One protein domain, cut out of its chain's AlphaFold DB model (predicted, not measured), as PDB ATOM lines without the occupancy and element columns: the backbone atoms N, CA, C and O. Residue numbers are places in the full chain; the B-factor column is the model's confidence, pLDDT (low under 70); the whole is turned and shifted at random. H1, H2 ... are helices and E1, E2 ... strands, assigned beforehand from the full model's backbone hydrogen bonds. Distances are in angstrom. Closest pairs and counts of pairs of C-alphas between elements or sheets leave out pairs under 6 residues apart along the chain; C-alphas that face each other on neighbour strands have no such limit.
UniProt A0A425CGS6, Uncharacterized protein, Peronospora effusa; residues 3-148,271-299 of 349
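Overview. This is residues 3 to 148 and 271 to 299 of the 349 residues of an uncharacterized protein of Peronospora effusa (UniProt A0A425CGS6). A strongly twisted, branched sheet of six strands has H1 and H5 packed over one face and the short H3 over the other, with H4 beyond H3. From this body the far part of E1 runs on with E2 as a two-stranded arm to a small head, H2 and the loops of residues 43 to 63. The printed part has 175 residues, in the order H1 E1 H2 E2 E3 E4 H3 H4 E5 H5 E6; the class is mixed, helices and strands, and the neighbour strands are antiparallel. It is only just compact, close to loose, with a radius of gyration of the C-alphas of 18.5 A, and its elongated outline spans 59 by 37 by 26 A.

Along the chain. E1, residues 21 to 35, measures 42.4 A from C-alpha 21 at (157.397, 166.112, 194.051) to C-alpha 35 at (193.760, 168.765, 172.486). The other strands are E2, residues 64 to 71, 20.0 A; E3, 85 to 103, 21.8 A; E4, 109 to 115, 19.4 A; E5, 276 to 280; and E6, 295 to 298, ending with C-alpha 298 at (156.740, 167.623, 199.345). E2 bends by 54 degrees at residue 68, E3 by 128 degrees at residue 88. The helices are H1, residues 7 to 17, 15.3 A; H2, 38 to 42; H3, 129 to 132; H4, 138 to 141; and H5, 281 to 291, 15.1 A.

Arrangement. E2 and E6 lie on one side of E1, with N 34 and O 65 at 3.0 A and N 24 and O 295 at 2.8 A; E3 lies on the other side, with N 25 and O 91 at 2.9 A. E3 and E4 form a hairpin, with N 113 and O 97 at 2.9 A. E5 is the edge strand beside E4, with N 112 and O 279 at 2.8 A. H1, at a height over the sheet of 7.9 A, is on the same face as H5, at 6.0 A. They only just touch, with 3 pairs of C-alphas within 8 A, the closest those of Asp 7 and Tyr 281 at 6.8 A; they run opposite ways at a steep tilt of 64 degrees. H3 is on the opposite face at 7.7 A. H4 is not on the sheet and is close but not clearly touching H3, the closest C-alphas being those of Tyr 131 and Glu 141 at 6.4 A. H2 only grazes the sheet with residues 40 to 41. In H1 and H5 every O i to N i+4 pair is within hydrogen-bond range; H2 has 0 of 1, and 1 of 2 O i to N i+3 pairs, while H3 and H4 are too short for an O i to N i+4 pair.

Size, cuts and confidence. The C-alphas farthest apart, those of Arg 16 and Glu 49, are 59.1 A apart. Residues 149 to 270 are not printed, and C-alphas 148 and 271 are 14.2 A apart across the cut. The links H2 to E2, E2 to E3 and E4 to H3 are long. The mean pLDDT of the printed part is 91.6, and residue 59 is under 70.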
ATOM      1  N   THR A   3     161.084 169.035 203.127       95.75
ATOM      2  CA  THR A   3     162.138 169.210 202.120       95.75
ATOM      3  C   THR A   3     163.286 168.239 202.376       95.75
ATOM      4  O   THR A   3     163.661 168.004 203.526       95.75
ATOM      5  N   LYS A   4     163.801 167.643 201.300       96.00
ATOM      6  CA  LYS A   4     164.889 166.659 201.269       96.00
ATOM      7  C   LYS A   4     166.035 167.192 200.406       96.00
ATOM      8  O   LYS A   4     165.774 167.932 199.462       96.00
ATOM      9  N   TYR A   5     167.271 166.818 200.726       94.44
ATOM     10  CA  TYR A   5     168.482 167.417 200.137       94.44
ATOM     11  C   TYR A   5     169.476 166.388 199.575       94.44
ATOM     12  O   TYR A   5     170.499 166.768 199.019       94.44
ATOM     13  N   ASP A   6     169.192 165.093 199.715       93.06
ATOM     14  CA  ASP A   6     170.064 163.998 199.290       93.06
ATOM     15  C   ASP A   6     169.258 162.898 198.588       93.06
ATOM     16  O   ASP A   6     168.054 162.755 198.809       93.06
ATOM     17  N   ASP A   7     169.916 162.112 197.738       92.38
ATOM     18  CA  ASP A   7     169.248 161.105 196.911       92.38
ATOM     19  C   ASP A   7     168.579 159.979 197.718       92.38
ATOM     20  O   ASP A   7     167.541 159.460 197.303       92.38
ATOM     21  N   MET A   8     169.117 159.613 198.886       93.69
ATOM     22  CA  MET A   8     168.558 158.545 199.722       93.69
ATOM     23  C   MET A   8     167.237 158.977 200.361       93.69
ATOM     24  O   MET A   8     166.223 158.287 200.226       93.69
ATOM     25  N   SER A   9     167.231 160.132 201.032       95.19
ATOM     26  CA  SER A   9     166.041 160.637 201.723       95.19
ATOM     27  C   SER A   9     164.945 161.081 200.753       95.19
ATOM     28  O   SER A   9     163.758 160.997 201.083       95.19
ATOM     29  N   VAL A  10     165.322 161.512 199.543       95.56
ATOM     30  CA  VAL A  10     164.387 161.782 198.443       95.56
ATOM     31  C   VAL A  10     163.657 160.509 198.022       95.56
ATOM     32  O   VAL A  10     162.428 160.522 197.962       95.56
ATOM     33  N   ARG A  11     164.377 159.409 197.767       94.44
ATOM     34  CA  ARG A  11     163.771 158.140 197.326       94.44
ATOM     35  C   ARG A  11     162.880 157.512 198.386       94.44
ATOM     36  O   ARG A  11     161.740 157.166 198.089       94.44
ATOM     37  N   GLU A  12     163.361 157.435 199.626       94.88
ATOM     38  CA  GLU A  12     162.568 156.963 200.770       94.88
ATOM     39  C   GLU A  12     161.240 157.728 200.863       94.88
ATOM     40  O   GLU A  12     160.162 157.142 200.995       94.88
ATOM     41  N   HIS A  13     161.305 159.055 200.736       94.38
ATOM     42  CA  HIS A  13     160.126 159.902 200.840       94.38
ATOM     43  C   HIS A  13     159.208 159.798 199.615       94.38
ATOM     44  O   HIS A  13     157.992 159.845 199.801       94.38
ATOM     45  N   LEU A  14     159.751 159.602 198.405       91.75
ATOM     46  CA  LEU A  14     158.972 159.346 197.189       91.75
ATOM     47  C   LEU A  14     158.132 158.070 197.337       91.75
ATOM     48  O   LEU A  14     156.923 158.119 197.124       91.75
ATOM     49  N   VAL A  15     158.741 156.968 197.790       90.25
ATOM     50  CA  VAL A  15     158.039 155.692 198.029       90.25
ATOM     51  C   VAL A  15     156.984 155.849 199.120       90.25
ATOM     52  O   VAL A  15     155.836 155.449 198.946       90.25
ATOM     53  N   ARG A  16     157.346 156.476 200.244       92.00
ATOM     54  CA  ARG A  16     156.439 156.631 201.387       92.00
ATOM     55  C   ARG A  16     155.219 157.491 201.065       92.00
ATOM     56  O   ARG A  16     154.139 157.231 201.590       92.00
ATOM     57  N   LYS A  17     155.399 158.560 200.288       90.38
ATOM     58  CA  LYS A  17     154.310 159.485 199.945       90.38
ATOM     59  C   LYS A  17     153.553 159.083 198.685       90.38
ATOM     60  O   LYS A  17     152.423 159.533 198.539       90.38
ATOM     61  N   ASN A  18     154.155 158.272 197.816       88.38
ATOM     62  CA  ASN A  18     153.583 157.832 196.547       88.38
ATOM     63  C   ASN A  18     152.984 158.993 195.730       88.38
ATOM     64  O   ASN A  18     151.837 158.947 195.288       88.38
ATOM     65  N   GLN A  19     153.746 160.080 195.600       88.56
ATOM     66  CA  GLN A  19     153.319 161.286 194.895       88.56
ATOM     67  C   GLN A  19     154.493 161.918 194.159       88.56
ATOM     68  O   GLN A  19     155.631 161.840 194.624       88.56
ATOM     69  N   ALA A  20     154.205 162.611 193.061       92.06
ATOM     70  CA  ALA A  20     155.199 163.431 192.389       92.06
ATOM     71  C   ALA A  20     155.590 164.642 193.257       92.06
ATOM     72  O   ALA A  20     154.771 165.175 194.011       92.06
ATOM     73  N   MET A  21     156.848 165.078 193.170       95.31
ATOM     74  CA  MET A  21     157.397 166.112 194.051       95.31
ATOM     75  C   MET A  21     158.179 167.174 193.276       95.31
ATOM     76  O   MET A  21     158.997 166.815 192.433       95.31
ATOM     77  N   PRO A  22     157.993 168.475 193.547       95.81
ATOM     78  CA  PRO A  22     158.843 169.505 192.962       95.81
ATOM     79  C   PRO A  22     160.300 169.325 193.398       95.81
ATOM     80  O   PRO A  22     160.617 169.265 194.590       95.81
ATOM     81  N   LEU A  23     161.176 169.272 192.404       96.44
ATOM     82  CA  LEU A  23     162.618 169.142 192.524       96.44
ATOM     83  C   LEU A  23     163.260 170.411 191.976       96.44
ATOM     84  O   LEU A  23     162.994 170.807 190.845       96.44
ATOM     85  N   SER A  24     164.115 171.033 192.777       95.56
ATOM     86  CA  SER A  24     165.001 172.112 192.355       95.56
ATOM     87  C   SER A  24     166.407 171.555 192.200       95.56
ATOM     88  O   SER A  24     166.878 170.821 193.070       95.56
ATOM     89  N   THR A  25     167.080 171.910 191.112       93.75
ATOM     90  CA  THR A  25     168.470 171.530 190.843       93.75
ATOM     91  C   THR A  25     169.232 172.704 190.236       93.75
ATOM     92  O   THR A  25     168.638 173.491 189.492       93.75
ATOM     93  N   PRO A  26     170.543 172.846 190.501       91.06
ATOM     94  CA  PRO A  26     171.382 173.679 189.654       91.06
ATOM     95  C   PRO A  26     171.385 173.136 188.216       91.06
ATOM     96  O   PRO A  26     171.318 171.923 187.996       91.06
ATOM     97  N   ILE A  27     171.487 174.042 187.247       88.69
ATOM     98  CA  ILE A  27     171.868 173.734 185.867       88.69
ATOM     99  C   ILE A  27     173.290 174.225 185.659       88.69
ATOM    100  O   ILE A  27     173.655 175.319 186.107       88.69
ATOM    101  N   ALA A  28     174.081 173.409 184.971       91.00
ATOM    102  CA  ALA A  28     175.458 173.724 184.660       91.00
ATOM    103  C   ALA A  28     175.675 173.853 183.150       91.00
ATOM    104  O   ALA A  28     175.136 173.086 182.347       91.00
ATOM    105  N   MET A  29     176.538 174.793 182.790       92.12
ATOM    106  CA  MET A  29     177.209 174.813 181.498       92.12
ATOM    107  C   MET A  29     178.512 174.032 181.617       92.12
ATOM    108  O   MET A  29     179.153 174.022 182.662       92.12
ATOM    109  N   VAL A  30     178.903 173.366 180.542       92.44
ATOM    110  CA  VAL A  30     180.048 172.467 180.492       92.44
ATOM    111  C   VAL A  30     180.987 172.914 179.394       92.44
ATOM    112  O   VAL A  30     180.641 172.843 178.213       92.44
ATOM    113  N   THR A  31     182.184 173.333 179.793       91.88
ATOM    114  CA  THR A  31     183.297 173.581 178.873       91.88
ATOM    115  C   THR A  31     183.958 172.256 178.498       91.88
ATOM    116  O   THR A  31     184.338 171.479 179.380       91.88
ATOM    117  N   HIS A  32     184.102 172.038 177.192       91.62
ATOM    118  CA  HIS A  32     184.806 170.902 176.585       91.62
ATOM    119  C   HIS A  32     186.090 171.383 175.911       91.62
ATOM    120  O   HIS A  32     186.267 172.590 175.723       91.62
ATOM    121  N   TYR A  33     186.992 170.472 175.560       90.19
ATOM    122  CA  TYR A  33     188.327 170.838 175.082       90.19
ATOM    123  C   TYR A  33     188.803 169.976 173.918       90.19
ATOM    124  O   TYR A  33     188.828 168.752 174.023       90.19
ATOM    125  N   TYR A  34     189.306 170.610 172.856       91.31
ATOM    126  CA  TYR A  34     190.122 169.905 171.870       91.31
ATOM    127  C   TYR A  34     191.603 169.911 172.287       91.31
ATOM    128  O   TYR A  34     192.124 170.991 172.570       91.31
ATOM    129  N   PRO A  35     192.327 168.775 172.299       90.50
ATOM    130  CA  PRO A  35     193.760 168.765 172.486       90.50
ATOM    131  C   PRO A  35     194.445 169.321 171.238       90.50
ATOM    132  O   PRO A  35     194.023 169.085 170.104       90.50
ATOM    133  N   CYS A  36     195.535 170.046 171.458       90.38
ATOM    134  CA  CYS A  36     196.348 170.652 170.410       90.38
ATOM    135  C   CYS A  36     197.175 169.597 169.656       90.38
ATOM    136  O   CYS A  36     198.388 169.494 169.845       90.38
ATOM    137  N   ILE A  37     196.521 168.783 168.826       88.00
ATOM    138  CA  ILE A  37     197.138 167.721 168.020       88.00
ATOM    139  C   ILE A  37     196.840 167.904 166.530       88.00
ATOM    140  O   ILE A  37     195.812 168.460 166.144       88.00
ATOM    141  N   GLY A  38     197.739 167.406 165.678       86.94
ATOM    142  CA  GLY A  38     197.564 167.436 164.225       86.94
ATOM    143  C   GLY A  38     197.322 168.851 163.693       86.94
ATOM    144  O   GLY A  38     198.112 169.758 163.947       86.94
ATOM    145  N   ALA A  39     196.213 169.040 162.975       85.81
ATOM    146  CA  ALA A  39     195.833 170.328 162.391       85.81
ATOM    147  C   ALA A  39     195.526 171.421 163.434       85.81
ATOM    148  O   ALA A  39     195.564 172.601 163.103       85.81
ATOM    149  N   LEU A  40     195.251 171.052 164.691       88.69
ATOM    150  CA  LEU A  40     194.911 172.005 165.751       88.69
ATOM    151  C   LEU A  40     196.142 172.646 166.406       88.69
ATOM    152  O   LEU A  40     195.998 173.620 167.130       88.69
ATOM    153  N   VAL A  41     197.358 172.153 166.146       89.44
ATOM    154  CA  VAL A  41     198.599 172.688 166.749       89.44
ATOM    155  C   VAL A  41     198.834 174.161 166.391       89.44
ATOM    156  O   VAL A  41     199.426 174.900 167.175       89.44
ATOM    157  N   SER A  42     198.370 174.604 165.222       90.25
ATOM    158  CA  SER A  42     198.503 175.991 164.768       90.25
ATOM    159  C   SER A  42     197.460 176.944 165.353       90.25
ATOM    160  O   SER A  42     197.506 178.134 165.053       90.25
ATOM    161  N   ASP A  43     196.509 176.453 166.152       92.75
ATOM    162  CA  ASP A  43     195.513 177.314 166.783       92.75
ATOM    163  C   ASP A  43     196.171 178.283 167.777       92.75
ATOM    164  O   ASP A  43     197.197 177.983 168.399       92.75
ATOM    165  N   TYR A  44     195.567 179.458 167.939       92.81
ATOM    166  CA  TYR A  44     196.016 180.481 168.877       92.81
ATOM    167  C   TYR A  44     196.113 179.943 170.313       92.81
ATOM    168  O   TYR A  44     197.101 180.197 170.996       92.81
ATOM    169  N   HIS A  45     195.154 179.135 170.768       91.44
ATOM    170  CA  HIS A  45     195.164 178.550 172.116       91.44
ATOM    171  C   HIS A  45     196.237 177.472 172.316       91.44
ATOM    172  O   HIS A  45     196.459 177.025 173.444       91.44
ATOM    173  N   CYS A  46     196.897 177.054 171.236       91.50
ATOM    174  CA  CYS A  46     197.943 176.041 171.227       91.50
ATOM    175  C   CYS A  46     199.358 176.628 171.177       91.50
ATOM    176  O   CYS A  46     200.324 175.879 171.335       91.50
ATOM    177  N   GLN A  47     199.496 177.945 170.981       92.56
ATOM    178  CA  GLN A  47     200.806 178.598 170.963       92.56
ATOM    179  C   GLN A  47     201.359 178.777 172.386       92.56
ATOM    180  O   GLN A  47     200.578 178.997 173.315       92.56
ATOM    181  N   PRO A  48     202.688 178.713 172.594       89.12
ATOM    182  CA  PRO A  48     203.293 178.827 173.923       89.12
ATOM    183  C   PRO A  48     202.881 180.082 174.705       89.12
ATOM    184  O   PRO A  48     202.699 180.018 175.919       89.12
ATOM    185  N   GLU A  49     202.712 181.215 174.021       91.75
ATOM    186  CA  GLU A  49     202.397 182.513 174.627       91.75
ATOM    187  C   GLU A  49     200.934 182.625 175.076       91.75
ATOM    188  O   GLU A  49     200.605 183.430 175.947       91.75
ATOM    189  N   THR A  50     200.051 181.833 174.469       92.62
ATOM    190  CA  THR A  50     198.586 181.940 174.585       92.62
ATOM    191  C   THR A  50     197.938 180.599 174.936       92.62
ATOM    192  O   THR A  50     196.720 180.424 174.835       92.62
ATOM    193  N   CYS A  51     198.769 179.665 175.404       91.81
ATOM    194  CA  CYS A  51     198.416 178.310 175.782       91.81
ATOM    195  C   CYS A  51     197.296 178.298 176.824       91.81
ATOM    196  O   CYS A  51     197.455 178.783 177.947       91.81
ATOM    197  N   THR A  52     196.168 177.685 176.473       91.56
ATOM    198  CA  THR A  52     195.124 177.352 177.446       91.56
ATOM    199  C   THR A  52     195.368 175.937 177.951       91.56
ATOM    200  O   THR A  52     195.328 174.991 177.171       91.56
ATOM    201  N   LEU A  53     195.652 175.775 179.246       90.06
ATOM    202  CA  LEU A  53     196.005 174.469 179.808       90.06
ATOM    203  C   LEU A  53     194.850 173.465 179.684       90.06
ATOM    204  O   LEU A  53     193.718 173.753 180.081       90.06
ATOM    205  N   CYS A  54     195.159 172.269 179.186       88.00
ATOM    206  CA  CYS A  54     194.243 171.137 179.236       88.00
ATOM    207  C   CYS A  54     193.963 170.756 180.694       88.00
ATOM    208  O   CYS A  54     194.877 170.794 181.526       88.00
ATOM    209  N   PRO A  55     192.742 170.322 181.043       84.44
ATOM    210  CA  PRO A  55     192.506 169.873 182.405       84.44
ATOM    211  C   PRO A  55     193.158 168.496 182.635       84.44
ATOM    212  O   PRO A  55     193.239 167.674 181.725       84.44
ATOM    213  N   GLY A  56     193.643 168.248 183.858       73.75
ATOM    214  CA  GLY A  56     194.705 167.262 184.140       73.75
ATOM    215  C   GLY A  56     194.431 165.783 183.820       73.75
ATOM    216  O   GLY A  56     195.364 164.991 183.790       73.75
ATOM    217  N   ASN A  57     193.183 165.394 183.563       70.06
ATOM    218  CA  ASN A  57     192.803 164.053 183.100       70.06
ATOM    219  C   ASN A  57     192.796 163.901 181.562       70.06
ATOM    220  O   ASN A  57     192.535 162.807 181.071       70.06
ATOM    221  N   MET A  58     193.105 164.956 180.800       72.00
ATOM    222  CA  MET A  58     193.460 164.864 179.380       72.00
ATOM    223  C   MET A  58     194.980 164.768 179.257       72.00
ATOM    224  O   MET A  58     195.680 165.774 179.258       72.00
ATOM    225  N   ALA A  59     195.498 163.544 179.180       61.62
ATOM    226  CA  ALA A  59     196.940 163.288 179.148       61.62
ATOM    227  C   ALA A  59     197.584 163.490 177.760       61.62
ATOM    228  O   ALA A  59     198.786 163.289 177.607       61.62
ATOM    229  N   THR A  60     196.800 163.838 176.737       71.50
ATOM    230  CA  THR A  60     197.259 163.866 175.341       71.50
ATOM    231  C   THR A  60     198.117 165.084 175.004       71.50
ATOM    232  O   THR A  60     199.070 164.940 174.244       71.50
ATOM    233  N   THR A  61     197.820 166.267 175.553       81.50
ATOM    234  CA  THR A  61     198.576 167.510 175.305       81.50
ATOM    235  C   THR A  61     198.565 168.437 176.519       81.50
ATOM    236  O   THR A  61     197.726 168.311 177.405       81.50
ATOM    237  N   THR A  62     199.497 169.395 176.561       86.88
ATOM    238  CA  THR A  62     199.543 170.428 177.612       86.88
ATOM    239  C   THR A  62     198.551 171.563 177.357       86.88
ATOM    240  O   THR A  62     197.904 172.022 178.295       86.88
ATOM    241  N   CYS A  63     198.420 172.001 176.102       91.75
ATOM    242  CA  CYS A  63     197.497 173.057 175.688       91.75
ATOM    243  C   CYS A  63     196.278 172.456 174.971       91.75
ATOM    244  O   CYS A  63     196.402 171.422 174.300       91.75
ATOM    245  N   CYS A  64     195.124 173.103 175.122       91.81
ATOM    246  CA  CYS A  64     193.837 172.714 174.559       91.81
ATOM    247  C   CYS A  64     193.051 173.940 174.074       91.81
ATOM    248  O   CYS A  64     193.158 175.022 174.646       91.81
ATOM    249  N   ILE A  65     192.183 173.750 173.083       92.44
ATOM    250  CA  ILE A  65     191.247 174.768 172.595       92.44
ATOM    251  C   ILE A  65     189.924 174.605 173.361       92.44
ATOM    252  O   ILE A  65     189.306 173.541 173.258       92.44
ATOM    253  N   PRO A  66     189.474 175.608 174.137       90.81
ATOM    254  CA  PRO A  66     188.207 175.524 174.854       90.81
ATOM    255  C   PRO A  66     187.025 175.678 173.891       90.81
ATOM    256  O   PRO A  66     186.917 176.657 173.153       90.81
ATOM    257  N   LEU A  67     186.090 174.739 173.950       88.06
ATOM    258  CA  LEU A  67     184.799 174.841 173.287       88.06
ATOM    259  C   LEU A  67     183.821 175.631 174.150       88.06
ATOM    260  O   LEU A  67     183.733 175.433 175.365       88.06
ATOM    261  N   LYS A  68     183.040 176.503 173.504       77.25
ATOM    262  CA  LYS A  68     181.968 177.246 174.173       77.25
ATOM    263  C   LYS A  68     181.030 176.268 174.888       77.25
ATOM    264  O   LYS A  68     180.676 175.230 174.331       77.25
ATOM    265  N   GLY A  69     180.661 176.631 176.117       70.50
ATOM    266  CA  GLY A  69     179.935 175.753 177.024       70.50
ATOM    267  C   GLY A  69     178.656 175.175 176.416       70.50
ATOM    268  O   GLY A  69     177.886 175.894 175.781       70.50
ATOM    269  N   SER A  70     178.436 173.882 176.636       83.25
ATOM    270  CA  SER A  70     177.187 173.171 176.329       83.25
ATOM    271  C   SER A  70     176.397 172.921 177.612       83.25
ATOM    272  O   SER A  70     176.969 172.938 178.697       83.25
ATOM    273  N   ARG A  71     175.087 172.691 177.529       89.31
ATOM    274  CA  ARG A  71     174.287 172.374 178.723       89.31
ATOM    275  C   ARG A  71     174.654 170.982 179.254       89.31
ATOM    276  O   ARG A  71     174.982 170.097 178.469       89.31
ATOM    277  N   ASN A  72     174.557 170.762 180.565       91.50
ATOM    278  CA  ASN A  72     174.891 169.488 181.223       91.50
ATOM    279  C   ASN A  72     173.847 168.365 181.027       91.50
ATOM    280  O   ASN A  72     173.505 167.644 181.967       91.50
ATOM    281  N   ARG A  73     173.332 168.220 179.803       92.50
ATOM    282  CA  ARG A  73     172.435 167.140 179.374       92.50
ATOM    283  C   ARG A  73     172.697 166.752 177.916       92.50
ATOM    284  O   ARG A  73     173.072 167.621 177.129       92.50
ATOM    285  N   ASN A  74     172.519 165.483 177.562       93.00
ATOM    286  CA  ASN A  74     172.546 165.048 176.158       93.00
ATOM    287  C   ASN A  74     171.189 165.246 175.471       93.00
ATOM    288  O   ASN A  74     170.216 165.679 176.101       93.00
ATOM    289  N   MET A  75     171.134 164.945 174.173       94.25
ATOM    290  CA  MET A  75     169.889 165.002 173.409       94.25
ATOM    291  C   MET A  75     168.902 163.879 173.764       94.25
ATOM    292  O   MET A  75     167.757 163.982 173.352       94.25
ATOM    293  N   GLU A  76     169.278 162.890 174.582       92.75
ATOM    294  CA  GLU A  76     168.356 161.879 175.146       92.75
ATOM    295  C   GLU A  76     167.679 162.348 176.450       92.75
ATOM    296  O   GLU A  76     166.884 161.637 177.057       92.75
ATOM    297  N   GLY A  77     168.016 163.539 176.950       94.81
ATOM    298  CA  GLY A  77     167.492 164.023 178.228       94.81
ATOM    299  C   GLY A  77     168.135 163.374 179.459       94.81
ATOM    300  O   GLY A  77     167.620 163.505 180.573       94.81
ATOM    301  N   GLU A  78     169.292 162.730 179.306       95.56
ATOM    302  CA  GLU A  78     170.139 162.346 180.432       95.56
ATOM    303  C   GLU A  78     170.996 163.533 180.850       95.56
ATOM    304  O   GLU A  78     171.778 164.095 180.070       95.56
ATOM    305  N   PHE A  79     170.890 163.899 182.118       95.00
ATOM    306  CA  PHE A  79     171.818 164.835 182.709       95.00
ATOM    307  C   PHE A  79     173.145 164.162 183.052       95.00
ATOM    308  O   PHE A  79     173.207 162.971 183.355       95.00
ATOM    309  N   PHE A  80     174.205 164.959 183.078       93.44
ATOM    310  CA  PHE A  80     175.537 164.474 183.398       93.44
ATOM    311  C   PHE A  80     176.332 165.448 184.259       93.44
ATOM    312  O   PHE A  80     175.965 166.610 184.467       93.44
ATOM    313  N   SER A  81     177.455 164.957 184.767       91.00
ATOM    314  CA  SER A  81     178.416 165.759 185.510       91.00
ATOM    315  C   SER A  81     179.769 165.750 184.821       91.00
ATOM    316  O   SER A  81     180.279 164.696 184.459       91.00
ATOM    317  N   HIS A  82     180.364 166.930 184.671       89.12
ATOM    318  CA  HIS A  82     181.644 167.108 183.999       89.12
ATOM    319  C   HIS A  82     182.590 167.999 184.810       89.12
ATOM    320  O   HIS A  82     182.171 168.943 185.472       89.12
ATOM    321  N   ARG A  83     183.899 167.767 184.708       83.31
ATOM    322  CA  ARG A  83     184.923 168.585 185.395       83.31
ATOM    323  C   ARG A  83     184.862 170.075 185.031       83.31
ATOM    324  O   ARG A  83     185.180 170.922 185.854       83.31
ATOM    325  N   GLY A  84     184.467 170.380 183.794       85.38
ATOM    326  CA  GLY A  84     184.364 171.739 183.257       85.38
ATOM    327  C   GLY A  84     183.025 172.415 183.547       85.38
ATOM    328  O   GLY A  84     182.663 173.342 182.827       85.38
ATOM    329  N   MET A  85     182.258 171.916 184.522       90.94
ATOM    330  CA  MET A  85     180.972 172.493 184.900       90.94
ATOM    331  C   MET A  85     181.144 173.868 185.553       90.94
ATOM    332  O   MET A  85     181.890 174.024 186.523       90.94
ATOM    333  N   SER A  86     180.368 174.838 185.086       91.00
ATOM    334  CA  SER A  86     180.113 176.115 185.743       91.00
ATOM    335  C   SER A  86     178.609 176.307 185.920       91.00
ATOM    336  O   SER A  86     177.814 175.843 185.105       91.00
ATOM    337  N   ILE A  87     178.201 176.962 187.006       90.44
ATOM    338  CA  ILE A  87     176.780 177.194 187.268       90.44
ATOM    339  C   ILE A  87     176.205 178.171 186.234       90.44
ATOM    340  O   ILE A  87     176.737 179.263 186.036       90.44
ATOM    341  N   GLU A  88     175.119 177.769 185.576       89.12
ATOM    342  CA  GLU A  88     174.318 178.642 184.709       89.12
ATOM    343  C   GLU A  88     173.206 179.309 185.524       89.12
ATOM    344  O   GLU A  88     172.951 180.506 185.402       89.12
ATOM    345  N   GLY A  89     172.561 178.525 186.390       90.19
ATOM    346  CA  GLY A  89     171.435 178.956 187.207       90.19
ATOM    347  C   GLY A  89     170.780 177.785 187.934       90.19
ATOM    348  O   GLY A  89     171.403 176.748 188.157       90.19
ATOM    349  N   GLY A  90     169.513 177.956 188.307       90.94
ATOM    350  CA  GLY A  90     168.679 176.906 188.894       90.94
ATOM    351  C   GLY A  90     167.488 176.574 188.001       90.94
ATOM    352  O   GLY A  90     167.058 177.402 187.198       90.94
ATOM    353  N   HIS A  91     166.945 175.370 188.158       94.81
ATOM    354  CA  HIS A  91     165.762 174.915 187.434       94.81
ATOM    355  C   HIS A  91     164.882 174.032 188.301       94.81
ATOM    356  O   HIS A  91     165.372 173.281 189.147       94.81
ATOM    357  N   ALA A  92     163.577 174.134 188.067       95.12
ATOM    358  CA  ALA A  92     162.565 173.364 188.765       95.12
ATOM    359  C   ALA A  92     161.928 172.353 187.810       95.12
ATOM    360  O   ALA A  92     161.498 172.696 186.709       95.12
ATOM    361  N   MET A  93     161.853 171.107 188.259       96.50
ATOM    362  CA  MET A  93     161.243 169.989 187.547       96.50
ATOM    363  C   MET A  93     160.342 169.208 188.499       96.50
ATOM    364  O   MET A  93     160.317 169.453 189.709       96.50
ATOM    365  N   LEU A  94     159.599 168.248 187.960       96.25
ATOM    366  CA  LEU A  94     158.765 167.362 188.756       96.25
ATOM    367  C   LEU A  94     159.448 166.000 188.891       96.25
ATOM    368  O   LEU A  94     159.577 165.280 187.909       96.25
ATOM    369  N   LEU A  95     159.865 165.622 190.095       97.00
ATOM    370  CA  LEU A  95     160.308 164.263 190.396       97.00
ATOM    371  C   LEU A  95     159.106 163.321 190.368       97.00
ATOM    372  O   LEU A  95     158.151 163.520 191.119       97.00
ATOM    373  N   VAL A  96     159.174 162.293 189.527       95.12
ATOM    374  CA  VAL A  96     158.073 161.337 189.319       95.12
ATOM    375  C   VAL A  96     158.459 159.897 189.639       95.12
ATOM    376  O   VAL A  96     157.581 159.070 189.849       95.12
ATOM    377  N   GLY A  97     159.755 159.590 189.691       94.81
ATOM    378  CA  GLY A  97     160.235 158.226 189.851       94.81
ATOM    379  C   GLY A  97     161.731 158.163 190.116       94.81
ATOM    380  O   GLY A  97     162.426 159.181 190.174       94.81
ATOM    381  N   TYR A  98     162.229 156.946 190.260       96.44
ATOM    382  CA  TYR A  98     163.649 156.627 190.251       96.44
ATOM    383  C   TYR A  98     163.819 155.225 189.671       96.44
ATOM    384  O   TYR A  98     162.909 154.403 189.765       96.44
ATOM    385  N   ASN A  99     164.985 154.951 189.100       96.00
ATOM    386  CA  ASN A  99     165.369 153.606 188.698       96.00
ATOM    387  C   ASN A  99     166.813 153.388 189.143       96.00
ATOM    388  O   ASN A  99     167.679 154.176 188.774       96.00
ATOM    389  N   ASP A 100     167.058 152.351 189.944       95.81
ATOM    390  CA  ASP A 100     168.384 152.004 190.471       95.81
ATOM    391  C   ASP A 100     169.211 151.134 189.503       95.81
ATOM    392  O   ASP A 100     170.401 150.945 189.733       95.81
ATOM    393  N   ALA A 101     168.597 150.602 188.442       95.50
ATOM    394  CA  ALA A 101     169.206 149.671 187.490       95.50
ATOM    395  C   ALA A 101     169.487 150.285 186.107       95.50
ATOM    396  O   ALA A 101     170.273 149.722 185.344       95.50
ATOM    397  N   PHE A 102     168.888 151.436 185.787       94.38
ATOM    398  CA  PHE A 102     169.107 152.106 184.506       94.38
ATOM    399  C   PHE A 102     170.584 152.489 184.333       94.38
ATOM    400  O   PHE A 102     171.178 153.086 185.236       94.38
ATOM    401  N   LEU A 103     171.166 152.153 183.179       94.62
ATOM    402  CA  LEU A 103     172.544 152.473 182.812       94.62
ATOM    403  C   LEU A 103     172.542 153.618 181.800       94.62
ATOM    404  O   LEU A 103     172.029 153.463 180.698       94.62
ATOM    405  N   THR A 104     173.138 154.748 182.169       93.06
ATOM    406  CA  THR A 104     173.220 155.921 181.290       93.06
ATOM    407  C   THR A 104     174.294 155.751 180.226       93.06
ATOM    408  O   THR A 104     175.185 154.901 180.351       93.06
ATOM    409  N   ARG A 105     174.304 156.630 179.218       88.06
ATOM    410  CA  ARG A 105     175.346 156.624 178.173       88.06
ATOM    411  C   ARG A 105     176.756 156.905 178.702       88.06
ATOM    412  O   ARG A 105     177.728 156.533 178.057       88.06
ATOM    413  N   GLU A 106     176.880 157.533 179.872       85.19
ATOM    414  CA  GLU A 106     178.169 157.724 180.562       85.19
ATOM    415  C   GLU A 106     178.597 156.517 181.411       85.19
ATOM    416  O   GLU A 106     179.646 156.549 182.054       85.19
ATOM    417  N   GLY A 107     177.795 155.450 181.439       91.12
ATOM    418  CA  GLY A 107     178.065 154.267 182.246       91.12
ATOM    419  C   GLY A 107     177.711 154.437 183.725       91.12
ATOM    420  O   GLY A 107     178.194 153.671 184.560       91.12
ATOM    421  N   PHE A 108     176.882 155.426 184.079       94.06
ATOM    422  CA  PHE A 108     176.379 155.564 185.444       94.06
ATOM    423  C   PHE A 108     175.127 154.724 185.641       94.06
ATOM    424  O   PHE A 108     174.200 154.772 184.837       94.06
ATOM    425  N   THR A 109     175.092 153.984 186.744       95.81
ATOM    426  CA  THR A 109     173.937 153.175 187.122       95.81
ATOM    427  C   THR A 109     173.103 153.897 188.169       95.81
ATOM    428  O   THR A 109     173.621 154.335 189.201       95.81
ATOM    429  N   GLY A 110     171.806 153.978 187.909       96.50
ATOM    430  CA  GLY A 110     170.821 154.477 188.847       96.50
ATOM    431  C   GLY A 110     170.652 155.999 188.844       96.50
ATOM    432  O   GLY A 110     171.605 156.771 188.685       96.50
ATOM    433  N   GLY A 111     169.418 156.452 189.056       97.25
ATOM    434  CA  GLY A 111     169.087 157.870 189.036       97.25
ATOM    435  C   GLY A 111     167.634 158.191 189.359       97.25
ATOM    436  O   GLY A 111     166.818 157.322 189.678       97.25
ATOM    437  N   LEU A 112     167.331 159.483 189.329       97.62
ATOM    438  CA  LEU A 112     165.994 160.040 189.489       97.62
ATOM    439  C   LEU A 112     165.370 160.290 188.116       97.62
ATOM    440  O   LEU A 112     166.050 160.750 187.201       97.62
ATOM    441  N   ILE A 113     164.065 160.057 188.009       98.06
ATOM    442  CA  ILE A 113     163.282 160.333 186.805       98.06
ATOM    443  C   ILE A 113     162.466 161.594 187.053       98.06
ATOM    444  O   ILE A 113     161.685 161.671 188.012       98.06
ATOM    445  N   VAL A 114     162.642 162.591 186.192       97.25
ATOM    446  CA  VAL A 114     161.985 163.893 186.319       97.25
ATOM    447  C   VAL A 114     161.184 164.221 185.065       97.25
ATOM    448  O   VAL A 114     161.660 164.017 183.956       97.25
ATOM    449  N   LYS A 115     159.976 164.761 185.226       95.81
ATOM    450  CA  LYS A 115     159.223 165.386 184.136       95.81
ATOM    451  C   LYS A 115     159.651 166.842 184.009       95.81
ATOM    452  O   LYS A 115     159.644 167.591 184.993       95.81
ATOM    453  N   ASN A 116     160.038 167.223 182.800       94.50
ATOM    454  CA  ASN A 116     160.601 168.528 182.494       94.50
ATOM    455  C   ASN A 116     159.608 169.393 181.702       94.50
ATOM    456  O   ASN A 116     158.623 168.897 181.160       94.50
ATOM    457  N   SER A 117     159.858 170.700 181.662       92.38
ATOM    458  CA  SER A 117     159.031 171.697 180.969       92.38
ATOM    459  C   SER A 117     159.658 172.209 179.671       92.38
ATOM    460  O   SER A 117     159.162 173.158 179.066       92.38
ATOM    461  N   TRP A 118     160.767 171.609 179.242       91.31
ATOM    462  CA  TRP A 118     161.386 171.916 177.961       91.31
ATOM    463  C   TRP A 118     160.751 171.070 176.866       91.31
ATOM    464  O   TRP A 118     160.736 169.848 176.978       91.31
ATOM    465  N   ALA A 119     160.244 171.729 175.825       88.69
ATOM    466  CA  ALA A 119     159.729 171.044 174.652       88.69
ATOM    467  C   ALA A 119     160.860 170.319 173.914       88.69
ATOM    468  O   ALA A 119     161.970 170.851 173.785       88.69
ATOM    469  N   ASP A 120     160.549 169.127 173.420       93.38
ATOM    470  CA  ASP A 120     161.427 168.409 172.508       93.38
ATOM    471  C   ASP A 120     161.499 169.133 171.157       93.38
ATOM    472  O   ASP A 120     160.620 169.918 170.788       93.38
ATOM    473  N   GLY A 121     162.578 168.899 170.421       91.81
ATOM    474  CA  GLY A 121     162.836 169.548 169.148       91.81
ATOM    475  C   GLY A 121     164.214 169.215 168.569       91.81
ATOM    476  O   GLY A 121     164.864 168.258 168.988       91.81
ATOM    477  N   PRO A 122     164.712 170.027 167.620       92.38
ATOM    478  CA  PRO A 122     165.903 169.684 166.840       92.38
ATOM    479  C   PRO A 122     167.206 169.500 167.627       92.38
ATOM    480  O   PRO A 122     168.140 168.885 167.130       92.38
ATOM    481  N   TYR A 123     167.288 170.051 168.838       92.25
ATOM    482  CA  TYR A 123     168.510 170.075 169.656       92.25
ATOM    483  C   TYR A 123     168.276 169.514 171.061       92.25
ATOM    484  O   TYR A 123     169.072 169.738 171.976       92.25
ATOM    485  N   GLN A 124     167.129 168.866 171.258       91.56
ATOM    486  CA  GLN A 124     166.662 168.432 172.560       91.56
ATOM    487  C   GLN A 124     165.626 167.328 172.387       91.56
ATOM    488  O   GLN A 124     164.577 167.565 171.805       91.56
ATOM    489  N   GLY A 125     165.913 166.149 172.916       94.50
ATOM    490  CA  GLY A 125     164.956 165.062 173.028       94.50
ATOM    491  C   GLY A 125     164.691 164.713 174.483       94.50
ATOM    492  O   GLY A 125     165.276 165.275 175.421       94.50
ATOM    493  N   SER A 126     163.778 163.775 174.650       96.75
ATOM    494  CA  SER A 126     163.405 163.204 175.929       96.75
ATOM    495  C   SER A 126     162.871 161.798 175.701       96.75
ATOM    496  O   SER A 126     162.789 161.335 174.561       96.75
ATOM    497  N   HIS A 127     162.498 161.132 176.785       96.62
ATOM    498  CA  HIS A 127     161.924 159.800 176.713       96.62
ATOM    499  C   HIS A 127     160.641 159.691 177.515       96.62
ATOM    500  O   HIS A 127     160.272 160.583 178.293       96.62
ATOM    501  N   SER A 128     159.961 158.571 177.324       94.75
ATOM    502  CA  SER A 128     158.827 158.168 178.125       94.75
ATOM    503  C   SER A 128     159.250 157.710 179.520       94.75
ATOM    504  O   SER A 128     160.380 157.281 179.763       94.75
ATOM    505  N   LEU A 129     158.316 157.769 180.472       93.19
ATOM    506  CA  LEU A 129     158.542 157.201 181.804       93.19
ATOM    507  C   LEU A 129     158.860 155.696 181.726       93.19
ATOM    508  O   LEU A 129     159.726 155.223 182.456       93.19
ATOM    509  N   ALA A 130     158.194 154.969 180.824       92.00
ATOM    510  CA  ALA A 130     158.374 153.530 180.647       92.00
ATOM    511  C   ALA A 130     159.802 153.176 180.200       92.00
ATOM    512  O   ALA A 130     160.365 152.194 180.682       92.00
ATOM    513  N   TYR A 131     160.419 153.997 179.343       94.38
ATOM    514  CA  TYR A 131     161.811 153.814 178.929       94.38
ATOM    515  C   TYR A 131     162.775 153.937 180.111       94.38
ATOM    516  O   TYR A 131     163.575 153.035 180.362       94.38
ATOM    517  N   TRP A 132     162.639 154.994 180.918       95.31
ATOM    518  CA  TRP A 132     163.482 155.170 182.107       95.31
ATOM    519  C   TRP A 132     163.259 154.091 183.170       95.31
ATOM    520  O   TRP A 132     164.172 153.783 183.937       95.31
ATOM    521  N   MET A 133     162.065 153.501 183.213       92.88
ATOM    522  CA  MET A 133     161.741 152.350 184.062       92.88
ATOM    523  C   MET A 133     162.196 151.006 183.468       92.88
ATOM    524  O   MET A 133     162.092 149.990 184.149       92.88
ATOM    525  N   GLN A 134     162.746 150.995 182.247       91.75
ATOM    526  CA  GLN A 134     163.143 149.791 181.501       91.75
ATOM    527  C   GLN A 134     161.973 148.820 181.253       91.75
ATOM    528  O   GLN A 134     162.149 147.603 181.228       91.75
ATOM    529  N   GLU A 135     160.767 149.362 181.077       88.94
ATOM    530  CA  GLU A 135     159.543 148.603 180.786       88.94
ATOM    531  C   GLU A 135     159.319 148.398 179.282       88.94
ATOM    532  O   GLU A 135     158.563 147.514 178.884       88.94
ATOM    533  N   VAL A 136     159.983 149.206 178.454       88.25
ATOM    534  CA  VAL A 136     159.959 149.137 176.990       88.25
ATOM    535  C   VAL A 136     161.382 149.040 176.452       88.25
ATOM    536  O   VAL A 136     162.333 149.517 177.072       88.25
ATOM    537  N   SER A 137     161.525 148.412 175.292       89.19
ATOM    538  CA  SER A 137     162.781 148.376 174.541       89.19
ATOM    539  C   SER A 137     163.062 149.701 173.821       89.19
ATOM    540  O   SER A 137     162.140 150.465 173.538       89.19
ATOM    541  N   ASP A 138     164.316 149.932 173.426       89.38
ATOM    542  CA  ASP A 138     164.708 151.097 172.614       89.38
ATOM    543  C   ASP A 138     163.885 151.215 171.324       89.38
ATOM    544  O   ASP A 138     163.533 152.307 170.888       89.38
ATOM    545  N   TRP A 139     163.566 150.081 170.700       88.38
ATOM    546  CA  TRP A 139     162.801 150.056 169.457       88.38
ATOM    547  C   TRP A 139     161.328 150.445 169.680       88.38
ATOM    548  O   TRP A 139     160.755 151.177 168.876       88.38
ATOM    549  N   GLU A 140     160.726 150.027 170.796       86.88
ATOM    550  CA  GLU A 140     159.377 150.462 171.179       86.88
ATOM    551  C   GLU A 140     159.356 151.929 171.591       86.88
ATOM    552  O   GLU A 140     158.435 152.657 171.221       86.88
ATOM    553  N   GLU A 141     160.377 152.376 172.317       93.44
ATOM    554  CA  GLU A 141     160.507 153.770 172.711       93.44
ATOM    555  C   GLU A 141     160.560 154.684 171.486       93.44
ATOM    556  O   GLU A 141     159.867 155.697 171.470       93.44
ATOM    557  N   ARG A 142     161.245 154.294 170.405       93.25
ATOM    558  CA  ARG A 142     161.251 155.071 169.150       93.25
ATOM    559  C   ARG A 142     159.878 155.207 168.494       93.25
ATOM    560  O   ARG A 142     159.695 156.089 167.665       93.25
ATOM    561  N   SER A 143     158.898 154.370 168.841       91.69
ATOM    562  CA  SER A 143     157.513 154.554 168.381       91.69
ATOM    563  C   SER A 143     156.746 155.622 169.166       91.69
ATOM    564  O   SER A 143     155.683 156.057 168.725       91.69
ATOM    565  N   VAL A 144     157.276 156.038 170.320       92.12
ATOM    566  CA  VAL A 144     156.667 156.995 171.253       92.12
ATOM    567  C   VAL A 144     157.453 158.303 171.278       92.12
ATOM    568  O   VAL A 144     156.884 159.369 171.058       92.12
ATOM    569  N   CYS A 145     158.762 158.209 171.502       95.00
ATOM    570  CA  CYS A 145     159.724 159.301 171.491       95.00
ATOM    571  C   CYS A 145     160.838 158.968 170.474       95.00
ATOM    572  O   CYS A 145     161.920 158.532 170.868       95.00
ATOM    573  N   PRO A 146     160.579 159.115 169.156       95.44
ATOM    574  CA  PRO A 146     161.547 158.802 168.102       95.44
ATOM    575  C   PRO A 146     162.889 159.526 168.225       95.44
ATOM    576  O   PRO A 146     163.890 159.020 167.724       95.44
ATOM    577  N   ASN A 147     162.909 160.729 168.817       96.88
ATOM    578  CA  ASN A 147     164.091 161.594 168.879       96.88
ATOM    579  C   ASN A 147     164.778 161.739 167.504       96.88
ATOM    580  O   ASN A 147     165.999 161.708 167.405       96.88
ATOM    581  N   SER A 148     163.995 161.936 166.432       97.00
ATOM    582  CA  SER A 148     164.463 161.891 165.031       97.00
ATOM    583  C   SER A 148     165.686 162.776 164.737       97.00
ATOM    584  O   SER A 148     166.521 162.447 163.899       97.00
ATOM    585  N   THR A 271     153.775 164.213 172.828       89.56
ATOM    586  CA  THR A 271     153.823 165.245 173.875       89.56
ATOM    587  C   THR A 271     153.198 164.826 175.210       89.56
ATOM    588  O   THR A 271     153.505 165.429 176.240       89.56
ATOM    589  N   ASP A 272     152.321 163.817 175.224       87.88
ATOM    590  CA  ASP A 272     151.682 163.326 176.451       87.88
ATOM    591  C   ASP A 272     152.523 162.271 177.175       87.88
ATOM    592  O   ASP A 272     152.385 162.091 178.397       87.88
ATOM    593  N   ARG A 273     153.364 161.558 176.417       90.06
ATOM    594  CA  ARG A 273     154.119 160.389 176.883       90.06
ATOM    595  C   ARG A 273     155.602 160.673 177.060       90.06
ATOM    596  O   ARG A 273     156.194 160.081 177.959       90.06
ATOM    597  N   CYS A 274     156.167 161.566 176.258       94.00
ATOM    598  CA  CYS A 274     157.541 162.039 176.370       94.00
ATOM    599  C   CYS A 274     157.640 163.195 177.391       94.00
ATOM    600  O   CYS A 274     156.690 163.534 178.104       94.00
ATOM    601  N   GLY A 275     158.820 163.795 177.500       95.56
ATOM    602  CA  GLY A 275     159.133 164.904 178.402       95.56
ATOM    603  C   GLY A 275     159.789 164.473 179.715       95.56
ATOM    604  O   GLY A 275     159.931 165.297 180.626       95.56
ATOM    605  N   PHE A 276     160.186 163.203 179.841       97.31
ATOM    606  CA  PHE A 276     160.896 162.695 181.012       97.31
ATOM    607  C   PHE A 276     162.402 162.656 180.765       97.31
ATOM    608  O   PHE A 276     162.869 162.296 179.687       97.31
ATOM    609  N   TYR A 277     163.146 163.035 181.795       97.69
ATOM    610  CA  TYR A 277     164.597 163.168 181.820       97.69
ATOM    611  C   TYR A 277     165.150 162.323 182.962       97.69
ATOM    612  O   TYR A 277     164.451 162.038 183.944       97.69
ATOM    613  N   PHE A 278     166.434 161.996 182.869       97.81
ATOM    614  CA  PHE A 278     167.116 161.169 183.854       97.81
ATOM    615  C   PHE A 278     168.258 161.926 184.526       97.81
ATOM    616  O   PHE A 278     169.122 162.489 183.856       97.81
ATOM    617  N   ILE A 279     168.278 161.935 185.859       97.31
ATOM    618  CA  ILE A 279     169.357 162.517 186.664       97.31
ATOM    619  C   ILE A 279     170.096 161.379 187.382       97.31
ATOM    620  O   ILE A 279     169.594 160.883 188.396       97.31
ATOM    621  N   PRO A 280     171.290 160.973 186.919       97.12
ATOM    622  CA  PRO A 280     172.071 159.929 187.575       97.12
ATOM    623  C   PRO A 280     172.475 160.336 188.995       97.12
ATOM    624  O   PRO A 280     172.840 161.493 189.227       97.12
ATOM    625  N   TYR A 281     172.501 159.394 189.948       96.69
ATOM    626  CA  TYR A 281     172.899 159.717 191.331       96.69
ATOM    627  C   TYR A 281     174.320 160.266 191.415       96.69
ATOM    628  O   TYR A 281     174.597 161.160 192.214       96.69
ATOM    629  N   VAL A 282     175.224 159.744 190.582       95.19
ATOM    630  CA  VAL A 282     176.613 160.213 190.510       95.19
ATOM    631  C   VAL A 282     176.654 161.687 190.115       95.19
ATOM    632  O   VAL A 282     177.285 162.482 190.812       95.19
ATOM    633  N   ALA A 283     175.927 162.062 189.059       93.75
ATOM    634  CA  ALA A 283     175.880 163.440 188.593       93.75
ATOM    635  C   ALA A 283     175.250 164.368 189.636       93.75
ATOM    636  O   ALA A 283     175.835 165.390 189.995       93.75
ATOM    637  N   LEU A 284     174.116 163.954 190.208       94.44
ATOM    638  CA  LEU A 284     173.426 164.686 191.265       94.44
ATOM    639  C   LEU A 284     174.343 164.992 192.456       94.44
ATOM    640  O   LEU A 284     174.423 166.135 192.907       94.44
ATOM    641  N   ARG A 285     175.060 163.985 192.961       94.50
ATOM    642  CA  ARG A 285     175.972 164.144 194.103       94.50
ATOM    643  C   ARG A 285     177.122 165.097 193.784       94.50
ATOM    644  O   ARG A 285     177.501 165.882 194.651       94.50
ATOM    645  N   GLN A 286     177.644 165.073 192.555       93.00
ATOM    646  CA  GLN A 286     178.664 166.033 192.124       93.00
ATOM    647  C   GLN A 286     178.115 167.462 192.090       93.00
ATOM    648  O   GLN A 286     178.773 168.376 192.587       93.00
ATOM    649  N   TRP A 287     176.898 167.665 191.585       91.75
ATOM    650  CA  TRP A 287     176.282 168.992 191.582       91.75
ATOM    651  C   TRP A 287     176.000 169.503 192.994       91.75
ATOM    652  O   TRP A 287     176.280 170.663 193.282       91.75
ATOM    653  N   ILE A 288     175.504 168.643 193.891       91.00
ATOM    654  CA  ILE A 288     175.308 168.984 195.308       91.00
ATOM    655  C   ILE A 288     176.632 169.429 195.930       91.00
ATOM    656  O   ILE A 288     176.677 170.463 196.597       91.00
ATOM    657  N   ALA A 289     177.707 168.673 195.694       92.25
ATOM    658  CA  ALA A 289     179.021 168.966 196.249       92.25
ATOM    659  C   ALA A 289     179.617 170.274 195.703       92.25
ATOM    660  O   ALA A 289     180.243 171.016 196.458       92.25
ATOM    661  N   GLN A 290     179.427 170.559 194.412       92.25
ATOM    662  CA  GLN A 290     180.046 171.709 193.752       92.25
ATOM    663  C   GLN A 290     179.221 172.998 193.872       92.25
ATOM    664  O   GLN A 290     179.785 174.071 194.070       92.25
ATOM    665  N   PHE A 291     177.898 172.906 193.735       92.19
ATOM    666  CA  PHE A 291     177.011 174.063 193.579       92.19
ATOM    667  C   PHE A 291     175.965 174.197 194.684       92.19
ATOM    668  O   PHE A 291     175.375 175.267 194.823       92.19
ATOM    669  N   GLN A 292     175.726 173.140 195.469       89.31
ATOM    670  CA  GLN A 292     174.563 173.047 196.356       89.31
ATOM    671  C   GLN A 292     173.255 173.283 195.566       89.31
ATOM    672  O   GLN A 292     173.156 172.925 194.394       89.31
ATOM    673  N   GLY A 293     172.211 173.825 196.199       86.19
ATOM    674  CA  GLY A 293     170.989 174.257 195.503       86.19
ATOM    675  C   GLY A 293     170.036 173.140 195.059       86.19
ATOM    676  O   GLY A 293     168.947 173.434 194.566       86.19
ATOM    677  N   PHE A 294     170.399 171.875 195.272       95.25
ATOM    678  CA  PHE A 294     169.481 170.757 195.111       95.25
ATOM    679  C   PHE A 294     168.574 170.612 196.330       95.25
ATOM    680  O   PHE A 294     169.047 170.549 197.468       95.25
ATOM    681  N   PHE A 295     167.273 170.507 196.086       95.88
ATOM    682  CA  PHE A 295     166.308 170.103 197.098       95.88
ATOM    683  C   PHE A 295     165.021 169.598 196.451       95.88
ATOM    684  O   PHE A 295     164.616 170.050 195.382       95.88
ATOM    685  N   VAL A 296     164.331 168.700 197.142       96.94
ATOM    686  CA  VAL A 296     163.015 168.197 196.748       96.94
ATOM    687  C   VAL A 296     162.035 168.532 197.846       96.94
ATOM    688  O   VAL A 296     162.271 168.211 199.010       96.94
ATOM    689  N   SER A 297     160.938 169.187 197.490       95.81
ATOM    690  CA  SER A 297     159.891 169.546 198.442       95.81
ATOM    691  C   SER A 297     158.650 168.700 198.224       95.81
ATOM    692  O   SER A 297     158.277 168.374 197.107       95.81
ATOM    693  N   SER A 298     157.990 168.363 199.318       93.31
ATOM    694  CA  SER A 298     156.740 167.623 199.345       93.31
ATOM    695  C   SER A 298     155.700 168.476 200.049       93.31
ATOM    696  O   SER A 298     155.909 168.954 201.175       93.31
ATOM    697  N   PHE A 299     154.583 168.674 199.365       90.56
ATOM    698  CA  PHE A 299     153.438 169.410 199.863       90.56
ATOM    699  C   PHE A 299     152.279 168.432 200.000       90.56
ATOM    700  O   PHE A 299     151.977 167.705 199.063       90.56
TER     701      PHE A 299